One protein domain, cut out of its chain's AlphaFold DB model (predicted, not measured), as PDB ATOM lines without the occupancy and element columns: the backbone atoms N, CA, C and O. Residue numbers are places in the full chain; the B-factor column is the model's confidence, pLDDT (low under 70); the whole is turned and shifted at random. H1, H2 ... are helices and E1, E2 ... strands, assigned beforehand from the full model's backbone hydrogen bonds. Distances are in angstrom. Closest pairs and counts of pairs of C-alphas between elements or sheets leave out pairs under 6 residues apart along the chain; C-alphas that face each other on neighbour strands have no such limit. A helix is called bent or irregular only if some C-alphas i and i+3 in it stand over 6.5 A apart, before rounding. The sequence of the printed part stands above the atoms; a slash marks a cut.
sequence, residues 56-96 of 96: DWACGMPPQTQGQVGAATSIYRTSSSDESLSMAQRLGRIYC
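AT A GLANCE: This is residues 56 to 96 of the 96 residues of an uncharacterized protein of Dendrothele bispora (strain CBS 962.96) (UniProt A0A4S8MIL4). What would one see first in this model? A two-stranded antiparallel hairpin, E1 and E2, runs along a short rod, and one helix, H1, folds back along it and packs on both strands, with more close pairs to E1 than to E2. The loop of residues 61 to 71 makes one end of the rod, and the turn of residues 78 to 82 lies at the other end. What is it made of? The printed part has 41 residues, with two named strands and one named helix in the order E1, E2, H1, and the class is mixed, helices and strands. How large is it? It is compact, with a radius of gyration of the C-alphas of 10.1 A and spans of 32 by 13 by 13 A.

HOW THE PARTS SIT: How do the strands pair? E1, residues 56 to 60, and E2, residues 72 to 77, are antiparallel neighbours and form a hairpin, with 165 degrees between their N-to-C directions. The C-alphas of Gly 60 and Ala 72 face each other at 4.1 A. N 57 and O 76 are 2.8 A apart and N 73 and O 59 are 2.9 A apart, both within hydrogen-bond range. Where is the helix? H1, residues 83 to 95, has 16 pairs of C-alphas within 8 A of E1, the closest being those of Gly 60 and Ala 88, 4.5 A apart. With E2 it has 7 such pairs, the closest being those of Ala 72 and Gln 89, 5.4 A apart. What does its backbone show? In H1 every O i to N i+4 pair is within hydrogen-bond range, and H1 is not bent.

IN THESE COORDINATES: Where are the strands? E1 begins at C-alpha 56, at (-10.729, -28.991, -32.513), and measures 13.1 A from first to last C-alpha. E2 also measures 13.1 A and ends at C-alpha 77, at (-9.399, -31.630, -29.024). Where does the helix run? H1 measures 18.0 A, from C-alpha 83 to C-alpha 95, which is at (-28.984, -30.545, -41.448).

THE WHOLE: How far does it reach? The two C-alphas farthest apart are those of Gln 66 and Thr 78, at 32.1 A, and the first and last printed C-alphas, of Asp 56 and Cys 96, are 20.9 A apart. Are there cuts or long links? The printed part has no cut and ends at residue 96, the chain's last residue. The link from E1 to E2 is long, with 11 residues, and the link from E2 to H1 is tight, with 5. Where is confidence low? The mean pLDDT of the printed part is 81.8, and residues 79 to 80 and residue 96 are under 70.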
ATOM      1  N   ASP A  56      -9.657 -28.257 -33.165       80.62
ATOM      2  CA  ASP A  56     -10.729 -28.991 -32.513       80.62
ATOM      3  C   ASP A  56     -11.704 -29.507 -33.572       80.62
ATOM      4  O   ASP A  56     -12.186 -28.756 -34.419       80.62
ATOM      5  N   TRP A  57     -11.975 -30.807 -33.527       83.94
ATOM      6  CA  TRP A  57     -12.890 -31.505 -34.416       83.94
ATOM      7  C   TRP A  57     -13.898 -32.272 -33.589       83.94
ATOM      8  O   TRP A  57     -13.558 -33.001 -32.653       83.94
ATOM      9  N   ALA A  58     -15.150 -32.160 -33.997       89.00
ATOM     10  CA  ALA A  58     -16.228 -32.951 -33.456       89.00
ATOM     11  C   ALA A  58     -17.107 -33.454 -34.594       89.00
ATOM     12  O   ALA A  58     -17.267 -32.795 -35.619       89.00
ATOM     13  N   CYS A  59     -17.679 -34.631 -34.393       87.75
ATOM     14  CA  CYS A  59     -18.702 -35.184 -35.259       87.75
ATOM     15  C   CYS A  59     -20.036 -35.098 -34.533       87.75
ATOM     16  O   CYS A  59     -20.130 -35.515 -33.381       87.75
ATOM     17  N   GLY A  60     -21.037 -34.532 -35.203       89.00
ATOM     18  CA  GLY A  60     -22.424 -34.526 -34.761       89.00
ATOM     19  C   GLY A  60     -23.232 -35.489 -35.616       89.00
ATOM     20  O   GLY A  60     -23.009 -35.582 -36.820       89.00
ATOM     21  N   MET A  61     -24.161 -36.193 -34.984       87.00
ATOM     22  CA  MET A  61     -25.072 -37.139 -35.617       87.00
ATOM     23  C   MET A  61     -26.513 -36.661 -35.403       87.00
ATOM     24  O   MET A  61     -26.805 -36.069 -34.353       87.00
ATOM     25  N   PRO A  62     -27.425 -36.921 -36.354       84.88
ATOM     26  CA  PRO A  62     -28.825 -36.570 -36.182       84.88
ATOM     27  C   PRO A  62     -29.428 -37.286 -34.968       84.88
ATOM     28  O   PRO A  62     -29.069 -38.433 -34.670       84.88
ATOM     29  N   PRO A  63     -30.342 -36.633 -34.234       84.38
ATOM     30  CA  PRO A  63     -31.091 -37.300 -33.181       84.38
ATOM     31  C   PRO A  63     -32.016 -38.361 -33.790       84.38
ATOM     32  O   PRO A  63     -32.657 -38.132 -34.812       84.38
ATOM     33  N   GLN A  64     -32.137 -39.516 -33.132       83.06
ATOM     34  CA  GLN A  64     -33.046 -40.582 -33.583       83.06
ATOM     35  C   GLN A  64     -34.528 -40.212 -33.403       83.06
ATOM     36  O   GLN A  64     -35.385 -40.748 -34.097       83.06
ATOM     37  N   THR A  65     -34.827 -39.290 -32.480       82.12
ATOM     38  CA  THR A  65     -36.186 -38.828 -32.172       82.12
ATOM     39  C   THR A  65     -36.269 -37.308 -32.293       82.12
ATOM     40  O   THR A  65     -35.390 -36.591 -31.805       82.12
ATOM     41  N   GLN A  66     -37.347 -36.797 -32.893       75.88
ATOM     42  CA  GLN A  66     -37.592 -35.356 -32.979       75.88
ATOM     43  C   GLN A  66     -37.646 -34.716 -31.581       75.88
ATOM     44  O   GLN A  66     -38.272 -35.242 -30.665       75.88
ATOM     45  N   GLY A  67     -36.975 -33.573 -31.417       74.44
ATOM     46  CA  GLY A  67     -36.920 -32.831 -30.150       74.44
ATOM     47  C   GLY A  67     -35.780 -33.226 -29.202       74.44
ATOM     48  O   GLY A  67     -35.575 -32.537 -28.205       74.44
ATOM     49  N   GLN A  68     -34.997 -34.268 -29.510       78.31
ATOM     50  CA  GLN A  68     -33.790 -34.603 -28.746       78.31
ATOM     51  C   GLN A  68     -32.546 -33.857 -29.247       78.31
ATOM     52  O   GLN A  68     -32.455 -33.428 -30.399       78.31
ATOM     53  N   VAL A  69     -31.566 -33.698 -28.355       76.12
ATOM     54  CA  VAL A  69     -30.233 -33.210 -28.722       76.12
ATOM     55  C   VAL A  69     -29.507 -34.339 -29.456       76.12
ATOM     56  O   VAL A  69     -29.414 -35.448 -28.936       76.12
ATOM     57  N   GLY A  70     -29.018 -34.061 -30.667       79.88
ATOM     58  CA  GLY A  70     -28.210 -35.010 -31.433       79.88
ATOM     59  C   GLY A  70     -26.928 -35.375 -30.683       79.88
ATOM     60  O   GLY A  70     -26.333 -34.536 -29.997       79.88
ATOM     61  N   ALA A  71     -26.498 -36.632 -30.796       86.88
ATOM     62  CA  ALA A  71     -25.234 -37.059 -30.216       86.88
ATOM     63  C   ALA A  71     -24.078 -36.352 -30.937       86.88
ATOM     64  O   ALA A  71     -24.105 -36.184 -32.155       86.88
ATOM     65  N   ALA A  72     -23.044 -35.967 -30.197       87.69
ATOM     66  CA  ALA A  72     -21.786 -35.564 -30.802       87.69
ATOM     67  C   ALA A  72     -20.611 -36.128 -30.024       87.69
ATOM     68  O   ALA A  72     -20.709 -36.430 -28.835       87.69
ATOM     69  N   THR A  73     -19.489 -36.272 -30.707       86.75
ATOM     70  CA  THR A  73     -18.251 -36.789 -30.140       86.75
ATOM     71  C   THR A  73     -17.104 -35.921 -30.612       86.75
ATOM     72  O   THR A  73     -16.969 -35.656 -31.806       86.75
ATOM     73  N   SER A  74     -16.273 -35.474 -29.672       86.88
ATOM     74  CA  SER A  74     -15.020 -34.817 -30.018       86.88
ATOM     75  C   SER A  74     -14.056 -35.874 -30.547       86.88
ATOM     76  O   SER A  74     -13.734 -36.835 -29.852       86.88
ATOM     77  N   ILE A  75     -13.655 -35.727 -31.807       81.75
ATOM     78  CA  ILE A  75     -12.710 -36.632 -32.473       81.75
ATOM     79  C   ILE A  75     -11.277 -36.196 -32.166       81.75
ATOM     80  O   ILE A  75     -10.363 -37.014 -32.069       81.75
ATOM     81  N   TYR A  76     -11.085 -34.889 -32.027       76.12
ATOM     82  CA  TYR A  76      -9.794 -34.292 -31.767       76.12
ATOM     83  C   TYR A  76      -9.994 -32.986 -31.000       76.12
ATOM     84  O   TYR A  76     -10.807 -32.159 -31.409       76.12
ATOM     85  N   ARG A  77      -9.286 -32.810 -29.885       74.50
ATOM     86  CA  ARG A  77      -9.399 -31.630 -29.024       74.50
ATOM     87  C   ARG A  77      -8.018 -31.228 -28.533       74.50
ATOM     88  O   ARG A  77      -7.352 -32.028 -27.882       74.50
ATOM     89  N   THR A  78      -7.605 -30.009 -28.853       70.31
ATOM     90  CA  THR A  78      -6.364 -29.392 -28.345       70.31
ATOM     91  C   THR A  78      -6.636 -28.278 -27.361       70.31
ATOM     92  O   THR A  78      -5.771 -27.957 -26.549       70.31
ATOM     93  N   SER A  79      -7.820 -27.668 -27.430       66.75
ATOM     94  CA  SER A  79      -8.221 -26.621 -26.505       66.75
ATOM     95  C   SER A  79      -9.147 -27.179 -25.426       66.75
ATOM     96  O   SER A  79      -9.923 -28.107 -25.645       66.75
ATOM     97  N   SER A  80      -9.139 -26.576 -24.241       68.00
ATOM     98  CA  SER A  80     -10.163 -26.863 -23.234       68.00
ATOM     99  C   SER A  80     -11.539 -26.296 -23.615       68.00
ATOM    100  O   SER A  80     -12.459 -26.399 -22.813       68.00
ATOM    101  N   SER A  81     -11.728 -25.722 -24.810       70.44
ATOM    102  CA  SER A  81     -13.023 -25.208 -25.269       70.44
ATOM    103  C   SER A  81     -13.905 -26.325 -25.852       70.44
ATOM    104  O   SER A  81     -13.409 -27.255 -26.484       70.44
ATOM    105  N   ASP A  82     -15.219 -26.239 -25.626       72.44
ATOM    106  CA  ASP A  82     -16.251 -27.168 -26.132       72.44
ATOM    107  C   ASP A  82     -17.047 -26.579 -27.320       72.44
ATOM    108  O   ASP A  82     -18.129 -27.055 -27.687       72.44
ATOM    109  N   GLU A  83     -16.521 -25.525 -27.950       84.88
ATOM    110  CA  GLU A  83     -17.156 -24.845 -29.086       84.88
ATOM    111  C   GLU A  83     -17.413 -25.794 -30.263       84.88
ATOM    112  O   GLU A  83     -18.538 -25.870 -30.756       84.88
ATOM    113  N   SER A  84     -16.410 -26.577 -30.677       86.69
ATOM    114  CA  SER A  84     -16.542 -27.518 -31.800       86.69
ATOM    115  C   SER A  84     -17.611 -28.584 -31.540       86.69
ATOM    116  O   SER A  84     -18.421 -28.872 -32.423       86.69
ATOM    117  N   LEU A  85     -17.668 -29.122 -30.315       88.94
ATOM    118  CA  LEU A  85     -18.631 -30.144 -29.909       88.94
ATOM    119  C   LEU A  85     -20.062 -29.601 -29.924       88.94
ATOM    120  O   LEU A  85     -20.943 -30.193 -30.549       88.94
ATOM    121  N   SER A  86     -20.285 -28.454 -29.281       88.81
ATOM    122  CA  SER A  86     -21.613 -27.835 -29.221       88.81
ATOM    123  C   SER A  86     -22.114 -27.391 -30.601       88.81
ATOM    124  O   SER A  86     -23.302 -27.530 -30.905       88.81
ATOM    125  N   MET A  87     -21.221 -26.913 -31.476       88.69
ATOM    126  CA  MET A  87     -21.564 -26.604 -32.865       88.69
ATOM    127  C   MET A  87     -21.926 -27.860 -33.656       88.69
ATOM    128  O   MET A  87     -22.954 -27.863 -34.334       88.69
ATOM    129  N   ALA A  88     -21.143 -28.935 -33.538       90.31
ATOM    130  CA  ALA A  88     -21.420 -30.193 -34.223       90.31
ATOM    131  C   ALA A  88     -22.798 -30.763 -33.838       90.31
ATOM    132  O   ALA A  88     -23.555 -31.166 -34.718       90.31
ATOM    133  N   GLN A  89     -23.177 -30.704 -32.554       89.69
ATOM    134  CA  GLN A  89     -24.522 -31.096 -32.098       89.69
ATOM    135  C   GLN A  89     -25.630 -30.277 -32.764       89.69
ATOM    136  O   GLN A  89     -26.653 -30.823 -33.180       89.69
ATOM    137  N   ARG A  90     -25.450 -28.954 -32.864       89.00
ATOM    138  CA  ARG A  90     -26.449 -28.061 -33.472       89.00
ATOM    139  C   ARG A  90     -26.601 -28.330 -34.959       89.00
ATOM    140  O   ARG A  90     -27.728 -28.430 -35.431       89.00
ATOM    141  N   LEU A  91     -25.488 -28.460 -35.676       87.75
ATOM    142  CA  LEU A  91     -25.487 -28.732 -37.111       87.75
ATOM    143  C   LEU A  91     -26.098 -30.100 -37.418       87.75
ATOM    144  O   LEU A  91     -26.968 -30.176 -38.280       87.75
ATOM    145  N   GLY A  92     -25.732 -31.138 -36.660       86.06
ATOM    146  CA  GLY A  92     -26.310 -32.477 -36.802       86.06
ATOM    147  C   GLY A  92     -27.816 -32.514 -36.541       86.06
ATOM    148  O   GLY A  92     -28.521 -33.288 -37.166       86.06
ATOM    149  N   ARG A  93     -28.342 -31.642 -35.670       82.50
ATOM    150  CA  ARG A  93     -29.793 -31.502 -35.463       82.50
ATOM    151  C   ARG A  93     -30.509 -30.778 -36.613       82.50
ATOM    152  O   ARG A  93     -31.702 -30.984 -36.790       82.50
ATOM    153  N   ILE A  94     -29.837 -29.851 -37.300       81.94
ATOM    154  CA  ILE A  94     -30.471 -28.967 -38.297       81.94
ATOM    155  C   ILE A  94     -30.420 -29.574 -39.701       81.94
ATOM    156  O   ILE A  94     -31.376 -29.425 -40.456       81.94
ATOM    157  N   TYR A  95     -29.299 -30.197 -40.061       79.25
ATOM    158  CA  TYR A  95     -28.984 -30.545 -41.448       79.25
ATOM    159  C   TYR A  95     -28.917 -32.051 -41.730       79.25
ATOM    160  O   TYR A  95     -28.639 -32.428 -42.868       79.25
ATOM    161  N   CYS A  96     -29.135 -32.906 -40.730       66.25
ATOM    162  CA  CYS A  96     -29.126 -34.361 -40.871       66.25
ATOM    163  C   CYS A  96     -30.448 -34.941 -40.368       66.25
ATOM    164  O   CYS A  96     -30.861 -35.976 -40.932       66.25
TER     165      CYS A  96